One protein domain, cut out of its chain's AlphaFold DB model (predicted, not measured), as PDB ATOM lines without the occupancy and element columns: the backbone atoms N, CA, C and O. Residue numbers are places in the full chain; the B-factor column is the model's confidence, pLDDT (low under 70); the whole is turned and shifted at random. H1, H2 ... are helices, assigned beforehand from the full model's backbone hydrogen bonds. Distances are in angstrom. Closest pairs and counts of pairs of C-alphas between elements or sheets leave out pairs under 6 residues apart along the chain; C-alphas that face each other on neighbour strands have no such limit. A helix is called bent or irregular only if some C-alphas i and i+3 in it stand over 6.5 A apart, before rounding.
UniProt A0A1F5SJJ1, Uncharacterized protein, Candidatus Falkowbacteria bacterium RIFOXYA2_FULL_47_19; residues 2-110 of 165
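What this domain is: This is residues 2 to 110 of the 165 residues of an uncharacterized protein of Candidatus Falkowbacteria bacterium RIFOXYA2_FULL_47_19 (UniProt A0A1F5SJJ1). Five helices, H1, H2, H3, H5 and H6, stand in a ring, and the short H4 crosses one end of it. H1 is the longest helix and lies along the longest axis, meeting H2 with residues 21 to 28, H4 with residues 28 to 29 and H6 with residues 18 to 26. The printed part has 109 residues with six named helices, H1 to H6 in chain order, and no named strand: all helix. It is compact, with a radius of gyration of the C-alphas of 14.3 A, and only just elongated, spanning 45 by 30 by 22 A.

How they stand to each other: H1, residues 4 to 29, and H2, residues 35 to 50, form a helical hairpin at 35.2 degrees, only just a steep tilt; their closest C-alphas, Asn 24 and Leu 41, are 5.2 A apart. H3, residues 62 to 69, makes a hairpin with H2 at a shallow tilt of 31 degrees, C-alphas 49 and 62 coming closest at 6.0 A. H4, residues 74 to 80, is about perpendicular to H1 at 82 degrees and only just touches it, with 3 pairs of C-alphas within 8 A, the closest Leu 29 and Lys 80 at 5.2 A. H5, residues 84 to 93, and H6, residues 96 to 105, form a hairpin at 25 degrees, only just touching with 3 pairs, the closest Leu 91 and Phe 99 at 6.0 A. H5 also only just touches H3, 3 pairs, C-alphas 93 and 64 closest at 6.4 A. H6 touches H1 the same way at 17 degrees, C-alphas 105 and 26 closest at 7.0 A. H1 and H5 are apart. Every O i to N i+4 pair is within hydrogen-bond range in H1, H2, H4 and H5; H6 has 3 of 6, and H3 has 0 of 4 but 3 of 5 O i to N i+3 pairs.

Where its parts are: H1 begins at C-alpha 4 (25.692, 13.073, -24.238) and is 37.6 A long; H2 is 22.2 A. H3 is irregular, C-alphas 64 and 67 being 7.3 A apart. H6 ends at C-alpha 105 (44.988, 28.356, -0.794).

The domain as a whole: The C-alphas farthest apart, Asp 3 and Asp 32, are 45.5 A apart. The printed part has no cut, and H2 to H3 is the long link. Confidence is under 70 at residues 2 to 14, 47 to 74 and 95 to 97.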
ATOM      1  N   GLY A   2      29.670  13.865 -30.456       53.09
ATOM      2  CA  GLY A   2      29.851  13.027 -29.264       53.09
ATOM      3  C   GLY A   2      28.481  12.760 -28.644       53.09
ATOM      4  O   GLY A   2      27.602  13.614 -28.757       53.09
ATOM      5  N   ASP A   3      28.258  11.571 -28.088       61.59
ATOM      6  CA  ASP A   3      27.005  11.294 -27.387       61.59
ATOM      7  C   ASP A   3      27.004  11.979 -26.006       61.59
ATOM      8  O   ASP A   3      28.050  12.198 -25.391       61.59
ATOM      9  N   ALA A   4      25.826  12.348 -25.505       57.16
ATOM     10  CA  ALA A   4      25.692  13.073 -24.238       57.16
ATOM     11  C   ALA A   4      26.230  12.287 -23.023       57.16
ATOM     12  O   ALA A   4      26.544  12.875 -21.990       57.16
ATOM     13  N   TYR A   5      26.352  10.961 -23.145       55.19
ATOM     14  CA  TYR A   5      26.898  10.085 -22.110       55.19
ATOM     15  C   TYR A   5      28.423  10.224 -22.011       55.19
ATOM     16  O   TYR A   5      28.972  10.337 -20.915       55.19
ATOM     17  N   SER A   6      29.100  10.312 -23.156       64.50
ATOM     18  CA  SER A   6      30.521  10.617 -23.252       64.50
ATOM     19  C   SER A   6      30.812  12.012 -22.706       64.50
ATOM     20  O   SER A   6      31.745  12.161 -21.929       64.50
ATOM     21  N   ASP A   7      29.969  13.010 -22.982       61.97
ATOM     22  CA  ASP A   7      30.136  14.367 -22.443       61.97
ATOM     23  C   ASP A   7      29.949  14.446 -20.918       61.97
ATOM     24  O   ASP A   7      30.721  15.128 -20.242       61.97
ATOM     25  N   ALA A   8      28.982  13.714 -20.355       62.84
ATOM     26  CA  ALA A   8      28.772  13.647 -18.907       62.84
ATOM     27  C   ALA A   8      29.908  12.902 -18.185       62.84
ATOM     28  O   ALA A   8      30.423  13.390 -17.180       62.84
ATOM     29  N   SER A   9      30.350  11.760 -18.723       65.25
ATOM     30  CA  SER A   9      31.503  11.023 -18.188       65.25
ATOM     31  C   SER A   9      32.779  11.868 -18.248       65.25
ATOM     32  O   SER A   9      33.550  11.897 -17.295       65.25
ATOM     33  N   ARG A  10      32.968  12.632 -19.333       66.06
ATOM     34  CA  ARG A  10      34.099  13.560 -19.496       66.06
ATOM     35  C   ARG A  10      34.076  14.706 -18.484       66.06
ATOM     36  O   ARG A  10      35.135  15.123 -18.020       66.06
ATOM     37  N   ALA A  11      32.901  15.249 -18.166       67.00
ATOM     38  CA  ALA A  11      32.768  16.290 -17.146       67.00
ATOM     39  C   ALA A  11      33.122  15.750 -15.752       67.00
ATOM     40  O   ALA A  11      33.878  16.388 -15.023       67.00
ATOM     41  N   TYR A  12      32.662  14.541 -15.438       68.75
ATOM     42  CA  TYR A  12      32.950  13.869 -14.175       68.75
ATOM     43  C   TYR A  12      34.443  13.562 -13.982       68.75
ATOM     44  O   TYR A  12      35.012  13.879 -12.939       68.75
ATOM     45  N   ASP A  13      35.110  13.018 -15.004       69.88
ATOM     46  CA  ASP A  13      36.551  12.744 -14.942       69.88
ATOM     47  C   ASP A  13      37.363  14.035 -14.758       69.88
ATOM     48  O   ASP A  13      38.367  14.054 -14.042       69.88
ATOM     49  N   ARG A  14      36.912  15.145 -15.360       69.12
ATOM     50  CA  ARG A  14      37.532  16.461 -15.177       69.12
ATOM     51  C   ARG A  14      37.419  16.932 -13.727       69.12
ATOM     52  O   ARG A  14      38.440  17.273 -13.137       69.12
ATOM     53  N   GLU A  15      36.216  16.925 -13.163       72.19
ATOM     54  CA  GLU A  15      35.974  17.353 -11.779       72.19
ATOM     55  C   GLU A  15      36.792  16.525 -10.779       72.19
ATOM     56  O   GLU A  15      37.382  17.071  -9.846       72.19
ATOM     57  N   GLN A  16      36.912  15.213 -11.002       75.94
ATOM     58  CA  GLN A  16      37.748  14.354 -10.163       75.94
ATOM     59  C   GLN A  16      39.235  14.690 -10.258       75.94
ATOM     60  O   GLN A  16      39.921  14.770  -9.236       75.94
ATOM     61  N   MET A  17      39.751  14.890 -11.472       73.75
ATOM     62  CA  MET A  17      41.162  15.225 -11.670       73.75
ATOM     63  C   MET A  17      41.501  16.589 -11.062       73.75
ATOM     64  O   MET A  17      42.572  16.746 -10.474       73.75
ATOM     65  N   GLU A  18      40.580  17.549 -11.150       74.88
ATOM     66  CA  GLU A  18      40.685  18.857 -10.506       74.88
ATOM     67  C   GLU A  18      40.702  18.744  -8.983       74.88
ATOM     68  O   GLU A  18      41.625  19.247  -8.341       74.88
ATOM     69  N   ALA A  19      39.731  18.041  -8.395       78.81
ATOM     70  CA  ALA A  19      39.672  17.837  -6.951       78.81
ATOM     71  C   ALA A  19      40.958  17.179  -6.427       78.81
ATOM     72  O   ALA A  19      41.529  17.624  -5.428       78.81
ATOM     73  N   LEU A  20      41.467  16.179  -7.153       80.62
ATOM     74  CA  LEU A  20      42.706  15.486  -6.818       80.62
ATOM     75  C   LEU A  20      43.933  16.410  -6.909       80.62
ATOM     76  O   LEU A  20      44.827  16.324  -6.065       80.62
ATOM     77  N   PHE A  21      43.978  17.329  -7.881       81.31
ATOM     78  CA  PHE A  21      45.034  18.341  -7.947       81.31
ATOM     79  C   PHE A  21      45.030  19.249  -6.727       81.31
ATOM     80  O   PHE A  21      46.059  19.404  -6.070       81.31
ATOM     81  N   ILE A  22      43.875  19.855  -6.435       83.88
ATOM     82  CA  ILE A  22      43.729  20.807  -5.332       83.88
ATOM     83  C   ILE A  22      44.068  20.122  -4.014       83.88
ATOM     84  O   ILE A  22      44.799  20.691  -3.204       83.88
ATOM     85  N   GLN A  23      43.609  18.885  -3.819       87.06
ATOM     86  CA  GLN A  23      43.931  18.078  -2.649       87.06
ATOM     87  C   GLN A  23      45.445  17.860  -2.504       87.06
ATOM     88  O   GLN A  23      46.008  18.168  -1.451       87.06
ATOM     89  N   ASN A  24      46.114  17.379  -3.556       87.44
ATOM     90  CA  ASN A  24      47.552  17.095  -3.526       87.44
ATOM     91  C   ASN A  24      48.392  18.366  -3.351       87.44
ATOM     92  O   ASN A  24      49.359  18.374  -2.587       87.44
ATOM     93  N   LEU A  25      48.014  19.459  -4.019       87.88
ATOM     94  CA  LEU A  25      48.687  20.746  -3.873       87.88
ATOM     95  C   LEU A  25      48.508  21.297  -2.454       87.88
ATOM     96  O   LEU A  25      49.482  21.724  -1.841       87.88
ATOM     97  N   THR A  26      47.293  21.243  -1.905       89.94
ATOM     98  CA  THR A  26      47.015  21.694  -0.533       89.94
ATOM     99  C   THR A  26      47.838  20.906   0.481       89.94
ATOM    100  O   THR A  26      48.447  21.509   1.363       89.94
ATOM    101  N   ALA A  27      47.908  19.578   0.340       89.81
ATOM    102  CA  ALA A  27      48.721  18.730   1.208       89.81
ATOM    103  C   ALA A  27      50.211  19.107   1.136       89.81
ATOM    104  O   ALA A  27      50.842  19.306   2.171       89.81
ATOM    105  N   TYR A  28      50.751  19.292  -0.073       89.88
ATOM    106  CA  TYR A  28      52.147  19.682  -0.292       89.88
ATOM    107  C   TYR A  28      52.516  21.049   0.315       89.88
ATOM    108  O   TYR A  28      53.622  21.234   0.840       89.88
ATOM    109  N   LEU A  29      51.591  22.012   0.249       89.81
ATOM    110  CA  LEU A  29      51.782  23.365   0.780       89.81
ATOM    111  C   LEU A  29      51.804  23.412   2.312       89.81
ATOM    112  O   LEU A  29      52.243  24.417   2.874       89.81
ATOM    113  N   ARG A  30      51.381  22.345   3.004       89.38
ATOM    114  CA  ARG A  30      51.443  22.299   4.465       89.38
ATOM    115  C   ARG A  30      52.890  22.379   4.977       89.38
ATOM    116  O   ARG A  30      53.798  21.796   4.366       89.38
ATOM    117  N   PRO A  31      53.134  23.069   6.109       84.69
ATOM    118  CA  PRO A  31      54.464  23.137   6.714       84.69
ATOM    119  C   PRO A  31      55.045  21.757   7.050       84.69
ATOM    120  O   PRO A  31      56.235  21.535   6.856       84.69
ATOM    121  N   ASP A  32      54.195  20.831   7.492       89.00
ATOM    122  CA  ASP A  32      54.504  19.466   7.929       89.00
ATOM    123  C   ASP A  32      54.339  18.405   6.827       89.00
ATOM    124  O   ASP A  32      54.287  17.214   7.120       89.00
ATOM    125  N   CYS A  33      54.277  18.827   5.560       89.69
ATOM    126  CA  CYS A  33      54.191  17.927   4.407       89.69
ATOM    127  C   CYS A  33      55.252  16.817   4.469       89.69
ATOM    128  O   CYS A  33      56.458  17.072   4.512       89.69
ATOM    129  N   SER A  34      54.773  15.583   4.399       88.44
ATOM    130  CA  SER A  34      55.562  14.361   4.305       88.44
ATOM    131  C   SER A  34      56.136  14.153   2.901       88.44
ATOM    132  O   SER A  34      55.670  14.727   1.913       88.44
ATOM    133  N   GLU A  35      57.140  13.283   2.800       85.00
ATOM    134  CA  GLU A  35      57.728  12.873   1.519       85.00
ATOM    135  C   GLU A  35      56.681  12.227   0.597       85.00
ATOM    136  O   GLU A  35      56.599  12.573  -0.578       85.00
ATOM    137  N   SER A  36      55.791  11.396   1.151       86.00
ATOM    138  CA  SER A  36      54.710  10.741   0.403       86.00
ATOM    139  C   SER A  36      53.713  11.733  -0.218       86.00
ATOM    140  O   SER A  36      53.221  11.518  -1.327       86.00
ATOM    141  N   GLU A  37      53.428  12.854   0.447       86.00
ATOM    142  CA  GLU A  37      52.543  13.897  -0.092       86.00
ATOM    143  C   GLU A  37      53.212  14.688  -1.217       86.00
ATOM    144  O   GLU A  37      52.576  14.998  -2.228       86.00
ATOM    145  N   ALA A  38      54.510  14.968  -1.083       83.56
ATOM    146  CA  ALA A  38      55.294  15.566  -2.156       83.56
ATOM    147  C   ALA A  38      55.378  14.634  -3.375       83.56
ATOM    148  O   ALA A  38      55.164  15.073  -4.507       83.56
ATOM    149  N   GLU A  39      55.605  13.338  -3.153       84.56
ATOM    150  CA  GLU A  39      55.564  12.321  -4.203       84.56
ATOM    151  C   GLU A  39      54.184  12.222  -4.856       84.56
ATOM    152  O   GLU A  39      54.100  12.108  -6.076       84.56
ATOM    153  N   SER A  40      53.099  12.335  -4.086       85.12
ATOM    154  CA  SER A  40      51.730  12.309  -4.616       85.12
ATOM    155  C   SER A  40      51.466  13.476  -5.567       85.12
ATOM    156  O   SER A  40      50.934  13.274  -6.662       85.12
ATOM    157  N   LEU A  41      51.910  14.689  -5.214       83.81
ATOM    158  CA  LEU A  41      51.837  15.841  -6.116       83.81
ATOM    159  C   LEU A  41      52.694  15.629  -7.375       83.81
ATOM    160  O   LEU A  41      52.237  15.914  -8.482       83.81
ATOM    161  N   LEU A  42      53.915  15.103  -7.236       79.75
ATOM    162  CA  LEU A  42      54.802  14.805  -8.366       79.75
ATOM    163  C   LEU A  42      54.198  13.767  -9.317       79.75
ATOM    164  O   LEU A  42      54.209  13.957 -10.534       79.75
ATOM    165  N   LEU A  43      53.675  12.672  -8.771       78.94
ATOM    166  CA  LEU A  43      53.022  11.611  -9.528       78.94
ATOM    167  C   LEU A  43      51.781  12.133 -10.239       78.94
ATOM    168  O   LEU A  43      51.603  11.835 -11.419       78.94
ATOM    169  N   TRP A  44      50.975  12.962  -9.572       78.31
ATOM    170  CA  TRP A  44      49.831  13.609 -10.202       78.31
ATOM    171  C   TRP A  44      50.277  14.486 -11.375       78.31
ATOM    172  O   TRP A  44      49.827  14.278 -12.500       78.31
ATOM    173  N   LEU A  45      51.239  15.389 -11.161       74.88
ATOM    174  CA  LEU A  45      51.748  16.272 -12.214       74.88
ATOM    175  C   LEU A  45      52.339  15.490 -13.405       74.88
ATOM    176  O   LEU A  45      52.141  15.879 -14.555       74.88
ATOM    177  N   LYS A  46      53.035  14.373 -13.151       71.81
ATOM    178  CA  LYS A  46      53.582  13.478 -14.191       71.81
ATOM    179  C   LYS A  46      52.502  12.686 -14.928       71.81
ATOM    180  O   LYS A  46      52.583  12.555 -16.146       71.81
ATOM    181  N   SER A  47      51.506  12.164 -14.217       68.75
ATOM    182  CA  SER A  47      50.353  11.471 -14.809       68.75
ATOM    183  C   SER A  47      49.640  12.391 -15.799       68.75
ATOM    184  O   SER A  47      49.403  12.050 -16.958       68.75
ATOM    185  N   VAL A  48      49.440  13.630 -15.366       60.69
ATOM    186  CA  VAL A  48      48.822  14.706 -16.126       60.69
ATOM    187  C   VAL A  48      49.661  15.128 -17.340       60.69
ATOM    188  O   VAL A  48      49.124  15.361 -18.421       60.69
ATOM    189  N   ALA A  49      50.988  15.148 -17.210       60.44
ATOM    190  CA  ALA A  49      51.917  15.413 -18.308       60.44
ATOM    191  C   ALA A  49      51.912  14.344 -19.411       60.44
ATOM    192  O   ALA A  49      52.118  14.662 -20.586       60.44
ATOM    193  N   ASN A  50      51.739  13.082 -19.014       56.34
ATOM    194  CA  ASN A  50      51.841  11.915 -19.886       56.34
ATOM    195  C   ASN A  50      50.531  11.594 -20.612       56.34
ATOM    196  O   ASN A  50      50.556  10.862 -21.599       56.34
ATOM    197  N   ASN A  51      49.407  12.185 -20.203       55.84
ATOM    198  CA  ASN A  51      48.090  11.965 -20.805       55.84
ATOM    199  C   ASN A  51      47.886  12.761 -22.120       55.84
ATOM    200  O   ASN A  51      46.853  13.380 -22.363       55.84
ATOM    201  N   ARG A  52      48.918  12.772 -22.977       47.12
ATOM    202  CA  ARG A  52      49.016  13.561 -24.220       47.12
ATOM    203  C   ARG A  52      48.261  12.985 -25.420       47.12
ATOM    204  O   ARG A  52      48.346  13.558 -26.503       47.12
ATOM    205  N   SER A  53      47.553  11.872 -25.278       39.22
ATOM    206  CA  SER A  53      46.998  11.160 -26.431       39.22
ATOM    207  C   SER A  53      45.570  10.698 -26.191       39.22
ATOM    208  O   SER A  53      45.333   9.652 -25.594       39.22
ATOM    209  N   GLY A  54      44.625  11.459 -26.724       37.53
ATOM    210  CA  GLY A  54      43.237  11.048 -26.860       37.53
ATOM    211  C   GLY A  54      42.368  12.276 -27.032       37.53
ATOM    212  O   GLY A  54      42.468  13.213 -26.253       37.53
ATOM    213  N   SER A  55      41.542  12.285 -28.063       41.62
ATOM    214  CA  SER A  55      40.746  13.399 -28.588       41.62
ATOM    215  C   SER A  55      39.777  14.089 -27.610       41.62
ATOM    216  O   SER A  55      38.991  14.910 -28.061       41.62
ATOM    217  N   ASP A  56      39.839  13.810 -26.307       40.44
ATOM    218  CA  ASP A  56      38.886  14.251 -25.285       40.44
ATOM    219  C   ASP A  56      39.522  14.632 -23.931       40.44
ATOM    220  O   ASP A  56      38.804  15.003 -23.005       40.44
ATOM    221  N   CYS A  57      40.854  14.638 -23.783       40.38
ATOM    222  CA  CYS A  57      41.519  15.143 -22.569       40.38
ATOM    223  C   CYS A  57      41.664  16.681 -22.586       40.38
ATOM    224  O   CYS A  57      42.739  17.234 -22.375       40.38
ATOM    225  N   TYR A  58      40.583  17.408 -22.877       50.06
ATOM    226  CA  TYR A  58      40.629  18.861 -23.067       50.06
ATOM    227  C   TYR A  58      39.962  19.623 -21.922       50.06
ATOM    228  O   TYR A  58      38.736  19.704 -21.847       50.06
ATOM    229  N   ARG A  59      40.790  20.238 -21.064       44.91
ATOM    230  CA  ARG A  59      40.632  21.641 -20.602       44.91
ATOM    231  C   ARG A  59      41.789  22.153 -19.755       44.91
ATOM    232  O   ARG A  59      42.007  23.358 -19.705       44.91
ATOM    233  N   TRP A  60      42.580  21.264 -19.184       44.78
ATOM    234  CA  TRP A  60      43.912  21.625 -18.738       44.78
ATOM    235  C   TRP A  60      44.814  21.531 -19.965       44.78
ATOM    236  O   TRP A  60      45.080  20.452 -20.479       44.78
ATOM    237  N   ASP A  61      45.240  22.668 -20.502       52.44
ATOM    238  CA  ASP A  61      46.303  22.691 -21.505       52.44
ATOM    239  C   ASP A  61      47.598  22.290 -20.784       52.44
ATOM    240  O   ASP A  61      48.337  23.128 -20.272       52.44
ATOM    241  N   PHE A  62      47.797  20.981 -20.618       50.84
ATOM    242  CA  PHE A  62      48.751  20.382 -19.682       50.84
ATOM    243  C   PHE A  62      50.207  20.783 -19.966       50.84
ATOM    244  O   PHE A  62      51.043  20.806 -19.061       50.84
ATOM    245  N   GLY A  63      50.507  21.210 -21.200       54.41
ATOM    246  CA  GLY A  63      51.781  21.841 -21.553       54.41
ATOM    247  C   GLY A  63      52.073  23.121 -20.759       54.41
ATOM    248  O   GLY A  63      53.240  23.443 -20.535       54.41
ATOM    249  N   ARG A  64      51.042  23.813 -20.256       59.88
ATOM    250  CA  ARG A  64      51.162  25.026 -19.432       59.88
ATOM    251  C   ARG A  64      51.685  24.771 -18.030       59.88
ATOM    252  O   ARG A  64      52.130  25.726 -17.409       59.88
ATOM    253  N   PHE A  65      51.675  23.528 -17.548       64.44
ATOM    254  CA  PHE A  65      52.208  23.155 -16.234       64.44
ATOM    255  C   PHE A  65      53.555  22.439 -16.326       64.44
ATOM    256  O   PHE A  65      54.121  22.081 -15.299       64.44
ATOM    257  N   ALA A  66      54.121  22.283 -17.530       64.88
ATOM    258  CA  ALA A  66      55.423  21.644 -17.738       64.88
ATOM    259  C   ALA A  66      56.546  22.242 -16.883       64.88
ATOM    260  O   ALA A  66      57.466  21.533 -16.483       64.88
ATOM    261  N   TRP A  67      56.445  23.530 -16.556       68.56
ATOM    262  CA  TRP A  67      57.384  24.229 -15.682       68.56
ATOM    263  C   TRP A  67      57.282  23.828 -14.198       68.56
ATOM    264  O   TRP A  67      58.239  24.060 -13.465       68.56
ATOM    265  N   LEU A  68      56.176  23.222 -13.748       68.62
ATOM    266  CA  LEU A  68      56.022  22.711 -12.377       68.62
ATOM    267  C   LEU A  68      56.715  21.361 -12.175       68.62
ATOM    268  O   LEU A  68      57.193  21.086 -11.078       68.62
ATOM    269  N   TYR A  69      56.761  20.514 -13.209       62.41
ATOM    270  CA  TYR A  69      57.077  19.093 -13.030       62.41
ATOM    271  C   TYR A  69      58.246  18.559 -13.846       62.41
ATOM    272  O   TYR A  69      58.702  17.465 -13.523       62.41
ATOM    273  N   ARG A  70      58.752  19.280 -14.866       63.69
ATOM    274  CA  ARG A  70      59.919  18.817 -15.652       63.69
ATOM    275  C   ARG A  70      61.079  18.409 -14.743       63.69
ATOM    276  O   ARG A  70      61.671  17.369 -14.977       63.69
ATOM    277  N   ASP A  71      61.291  19.215 -13.707       56.88
ATOM    278  CA  ASP A  71      62.170  19.028 -12.552       56.88
ATOM    279  C   ASP A  71      61.587  18.554 -11.214       56.88
ATOM    280  O   ASP A  71      62.355  18.472 -10.269       56.88
ATOM    281  N   PHE A  72      60.259  18.486 -11.015       58.06
ATOM    282  CA  PHE A  72      59.640  18.769  -9.685       58.06
ATOM    283  C   PHE A  72      60.416  19.852  -8.897       58.06
ATOM    284  O   PHE A  72      60.658  19.759  -7.695       58.06
ATOM    285  N   SER A  73      60.950  20.818  -9.648       65.69
ATOM    286  CA  SER A  73      62.105  21.610  -9.252       65.69
ATOM    287  C   SER A  73      61.609  22.933  -8.699       65.69
ATOM    288  O   SER A  73      60.459  23.044  -8.272       65.69
ATOM    289  N   ALA A  74      62.482  23.939  -8.703       67.81
ATOM    290  CA  ALA A  74      62.305  25.277  -8.152       67.81
ATOM    291  C   ALA A  74      60.875  25.849  -8.200       67.81
ATOM    292  O   ALA A  74      60.524  26.569  -7.281       67.81
ATOM    293  N   GLY A  75      60.042  25.544  -9.204       76.19
ATOM    294  CA  GLY A  75      58.626  25.931  -9.244       76.19
ATOM    295  C   GLY A  75      57.777  25.419  -8.069       76.19
ATOM    296  O   GLY A  75      57.108  26.219  -7.426       76.19
ATOM    297  N   ALA A  76      57.812  24.123  -7.741       79.19
ATOM    298  CA  ALA A  76      57.036  23.581  -6.615       79.19
ATOM    299  C   ALA A  76      57.535  24.152  -5.274       79.19
ATOM    300  O   ALA A  76      56.750  24.631  -4.455       79.19
ATOM    301  N   VAL A  77      58.859  24.229  -5.106       81.94
ATOM    302  CA  VAL A  77      59.489  24.868  -3.940       81.94
ATOM    303  C   VAL A  77      59.084  26.341  -3.826       81.94
ATOM    304  O   VAL A  77      58.718  26.794  -2.745       81.94
ATOM    305  N   LYS A  78      59.080  27.081  -4.939       86.12
ATOM    306  CA  LYS A  78      58.637  28.478  -5.006       86.12
ATOM    307  C   LYS A  78      57.162  28.635  -4.648       86.12
ATOM    308  O   LYS A  78      56.833  29.560  -3.910       86.12
ATOM    309  N   LEU A  79      56.283  27.727  -5.086       88.12
ATOM    310  CA  LEU A  79      54.881  27.720  -4.648       88.12
ATOM    311  C   LEU A  79      54.782  27.579  -3.127       88.12
ATOM    312  O   LEU A  79      54.093  28.377  -2.490       88.12
ATOM    313  N   LYS A  80      55.522  26.627  -2.544       86.94
ATOM    314  CA  LYS A  80      55.569  26.416  -1.089       86.94
ATOM    315  C   LYS A  80      56.137  27.618  -0.331       86.94
ATOM    316  O   LYS A  80      55.682  27.926   0.761       86.94
ATOM    317  N   GLN A  81      57.086  28.332  -0.929       88.38
ATOM    318  CA  GLN A  81      57.647  29.579  -0.394       88.38
ATOM    319  C   GLN A  81      56.735  30.801  -0.599       88.38
ATOM    320  O   GLN A  81      57.080  31.895  -0.156       88.38
ATOM    321  N   GLY A  82      55.586  30.648  -1.265       87.69
ATOM    322  CA  GLY A  82      54.669  31.755  -1.532       87.69
ATOM    323  C   GLY A  82      55.160  32.723  -2.614       87.69
ATOM    324  O   GLY A  82      54.730  33.877  -2.638       87.69
ATOM    325  N   ASP A  83      56.050  32.283  -3.509       90.44
ATOM    326  CA  ASP A  83      56.566  33.105  -4.604       90.44
ATOM    327  C   ASP A  83      55.427  33.615  -5.493       90.44
ATOM    328  O   ASP A  83      54.704  32.852  -6.142       90.44
ATOM    329  N   GLN A  84      55.276  34.936  -5.519       89.88
ATOM    330  CA  GLN A  84      54.132  35.596  -6.139       89.88
ATOM    331  C   GLN A  84      54.073  35.363  -7.650       89.88
ATOM    332  O   GLN A  84      52.997  35.138  -8.196       89.88
ATOM    333  N   GLU A  85      55.211  35.360  -8.344       87.06
ATOM    334  CA  GLU A  85      55.231  35.132  -9.790       87.06
ATOM    335  C   GLU A  85      54.804  33.701 -10.137       87.06
ATOM    336  O   GLU A  85      54.026  33.475 -11.067       87.06
ATOM    337  N   THR A  86      55.271  32.729  -9.361       86.88
ATOM    338  CA  THR A  86      54.932  31.317  -9.536       86.88
ATOM    339  C   THR A  86      53.447  31.062  -9.261       86.88
ATOM    340  O   THR A  86      52.785  30.373 -10.041       86.88
ATOM    341  N   TRP A  87      52.890  31.687  -8.220       89.06
ATOM    342  CA  TRP A  87      51.450  31.663  -7.946       89.06
ATOM    343  C   TRP A  87      50.624  32.346  -9.039       89.06
ATOM    344  O   TRP A  87      49.597  31.806  -9.450       89.06
ATOM    345  N   ALA A  88      51.080  33.484  -9.570       86.88
ATOM    346  CA  ALA A  88      50.410  34.151 -10.684       86.88
ATOM    347  C   ALA A  88      50.371  33.267 -11.936       86.88
ATOM    348  O   ALA A  88      49.326  33.149 -12.575       86.88
ATOM    349  N   ARG A  89      51.486  32.602 -12.267       82.88
ATOM    350  CA  ARG A  89      51.558  31.656 -13.391       82.88
ATOM    351  C   ARG A  89      50.597  30.482 -13.212       82.88
ATOM    352  O   ARG A  89      49.933  30.113 -14.177       82.88
ATOM    353  N   LEU A  90      50.499  29.929 -11.999       84.38
ATOM    354  CA  LEU A  90      49.562  28.850 -11.673       84.38
ATOM    355  C   LEU A  90      48.103  29.306 -11.843       84.38
ATOM    356  O   LEU A  90      47.356  28.690 -12.599       84.38
ATOM    357  N   LEU A  91      47.724  30.422 -11.216       85.38
ATOM    358  CA  LEU A  91      46.367  30.979 -11.280       85.38
ATOM    359  C   LEU A  91      45.974  31.445 -12.692       85.38
ATOM    360  O   LEU A  91      44.815  31.352 -13.079       85.38
ATOM    361  N   GLY A  92      46.927  31.923 -13.494       78.38
ATOM    362  CA  GLY A  92      46.673  32.308 -14.883       78.38
ATOM    363  C   GLY A  92      46.486  31.115 -15.829       78.38
ATOM    364  O   GLY A  92      45.830  31.247 -16.870       78.38
ATOM    365  N   ALA A  93      47.045  29.953 -15.486       75.12
ATOM    366  CA  ALA A  93      47.003  28.757 -16.323       75.12
ATOM    367  C   ALA A  93      45.682  27.979 -16.220       75.12
ATOM    368  O   ALA A  93      45.345  27.271 -17.172       75.12
ATOM    369  N   VAL A  94      44.947  28.148 -15.121       73.94
ATOM    370  CA  VAL A  94      43.685  27.453 -14.834       73.94
ATOM    371  C   VAL A  94      42.447  28.172 -15.387       73.94
ATOM    372  O   VAL A  94      42.530  29.310 -15.875       73.94
ATOM    373  N   ASP A  95      41.311  27.475 -15.367       69.81
ATOM    374  CA  ASP A  95      39.989  28.032 -15.666       69.81
ATOM    375  C   ASP A  95      39.287  28.602 -14.418       69.81
ATOM    376  O   ASP A  95      39.819  28.547 -13.311       69.81
ATOM    377  N   ASP A  96      38.106  29.195 -14.610       67.69
ATOM    378  CA  ASP A  96      37.396  29.957 -13.572       67.69
ATOM    379  C   ASP A  96      36.960  29.100 -12.372       67.69
ATOM    380  O   ASP A  96      36.923  29.595 -11.244       67.69
ATOM    381  N   ILE A  97      36.654  27.818 -12.599       66.06
ATOM    382  CA  ILE A  97      36.215  26.892 -11.545       66.06
ATOM    383  C   ILE A  97      37.402  26.594 -10.626       66.06
ATOM    384  O   ILE A  97      37.350  26.832  -9.419       66.06
ATOM    385  N   GLN A  98      38.518  26.174 -11.221       73.50
ATOM    386  CA  GLN A  98      39.764  25.872 -10.513       73.50
ATOM    387  C   GLN A  98      40.368  27.116  -9.853       73.50
ATOM    388  O   GLN A  98      40.995  27.034  -8.794       73.50
ATOM    389  N   PHE A  99      40.190  28.282 -10.476       80.88
ATOM    390  CA  PHE A  99      40.695  29.551  -9.974       80.88
ATOM    391  C   PHE A  99      40.152  29.873  -8.581       80.88
ATOM    392  O   PHE A  99      40.915  30.322  -7.727       80.88
ATOM    393  N   ALA A 100      38.863  29.627  -8.329       83.75
ATOM    394  CA  ALA A 100      38.246  29.926  -7.041       83.75
ATOM    395  C   ALA A 100      38.877  29.114  -5.899       83.75
ATOM    396  O   ALA A 100      39.190  29.675  -4.847       83.75
ATOM    397  N   ASP A 101      39.106  27.818  -6.110       85.44
ATOM    398  CA  ASP A 101      39.698  26.949  -5.091       85.44
ATOM    399  C   ASP A 101      41.201  27.177  -4.932       85.44
ATOM    400  O   ASP A 101      41.689  27.282  -3.805       85.44
ATOM    401  N   LEU A 102      41.932  27.387  -6.031       87.31
ATOM    402  CA  LEU A 102      43.346  27.763  -5.965       87.31
ATOM    403  C   LEU A 102      43.559  29.109  -5.279       87.31
ATOM    404  O   LEU A 102      44.519  29.268  -4.525       87.31
ATOM    405  N   LYS A 103      42.664  30.078  -5.496       89.62
ATOM    406  CA  LYS A 103      42.733  31.378  -4.827       89.62
ATOM    407  C   LYS A 103      42.674  31.215  -3.309       89.62
ATOM    408  O   LYS A 103      43.466  31.861  -2.622       89.62
ATOM    409  N   LYS A 104      41.793  30.350  -2.787       90.38
ATOM    410  CA  LYS A 104      41.611  30.129  -1.337       90.38
ATOM    411  C   LYS A 104      42.884  29.650  -0.637       90.38
ATOM    412  O   LYS A 104      43.082  29.980   0.525       90.38
ATOM    413  N   ILE A 105      43.728  28.893  -1.335       90.50
ATOM    414  CA  ILE A 105      44.988  28.356  -0.794       90.50
ATOM    415  C   ILE A 105      46.223  29.171  -1.208       90.50
ATOM    416  O   ILE A 105      47.345  28.823  -0.847       90.50
ATOM    417  N   SER A 106      46.035  30.245  -1.978       91.56
ATOM    418  CA  SER A 106      47.118  31.113  -2.439       91.56
ATOM    419  C   SER A 106      47.498  32.173  -1.389       91.56
ATOM    420  O   SER A 106      46.697  32.487  -0.505       91.56
ATOM    421  N   PRO A 107      48.654  32.849  -1.544       91.19
ATOM    422  CA  PRO A 107      49.015  34.028  -0.748       91.19
ATOM    423  C   PRO A 107      48.048  35.220  -0.874       91.19
ATOM    424  O   PRO A 107      48.241  36.237  -0.212       91.19
ATOM    425  N   TRP A 108      47.047  35.129  -1.754       92.38
ATOM    426  CA  TRP A 108      46.069  36.175  -2.048       92.38
ATOM    427  C   TRP A 108      44.634  35.755  -1.722       92.38
ATOM    428  O   TRP A 108      43.686  36.301  -2.292       92.38
ATOM    429  N   ALA A 109      44.461  34.790  -0.816       90.75
ATOM    430  CA  ALA A 109      43.147  34.319  -0.384       90.75
ATOM    431  C   ALA A 109      42.225  35.472   0.061       90.75
ATOM    432  O   ALA A 109      41.039  35.484  -0.275       90.75
ATOM    433  N   ASP A 110      42.791  36.481   0.731       89.50
ATOM    434  CA  ASP A 110      42.101  37.669   1.235       89.50
ATOM    435  C   ASP A 110      41.990  38.815   0.214       89.50
ATOM    436  O   ASP A 110      41.341  39.818   0.500       89.50
TER     437      ASP A 110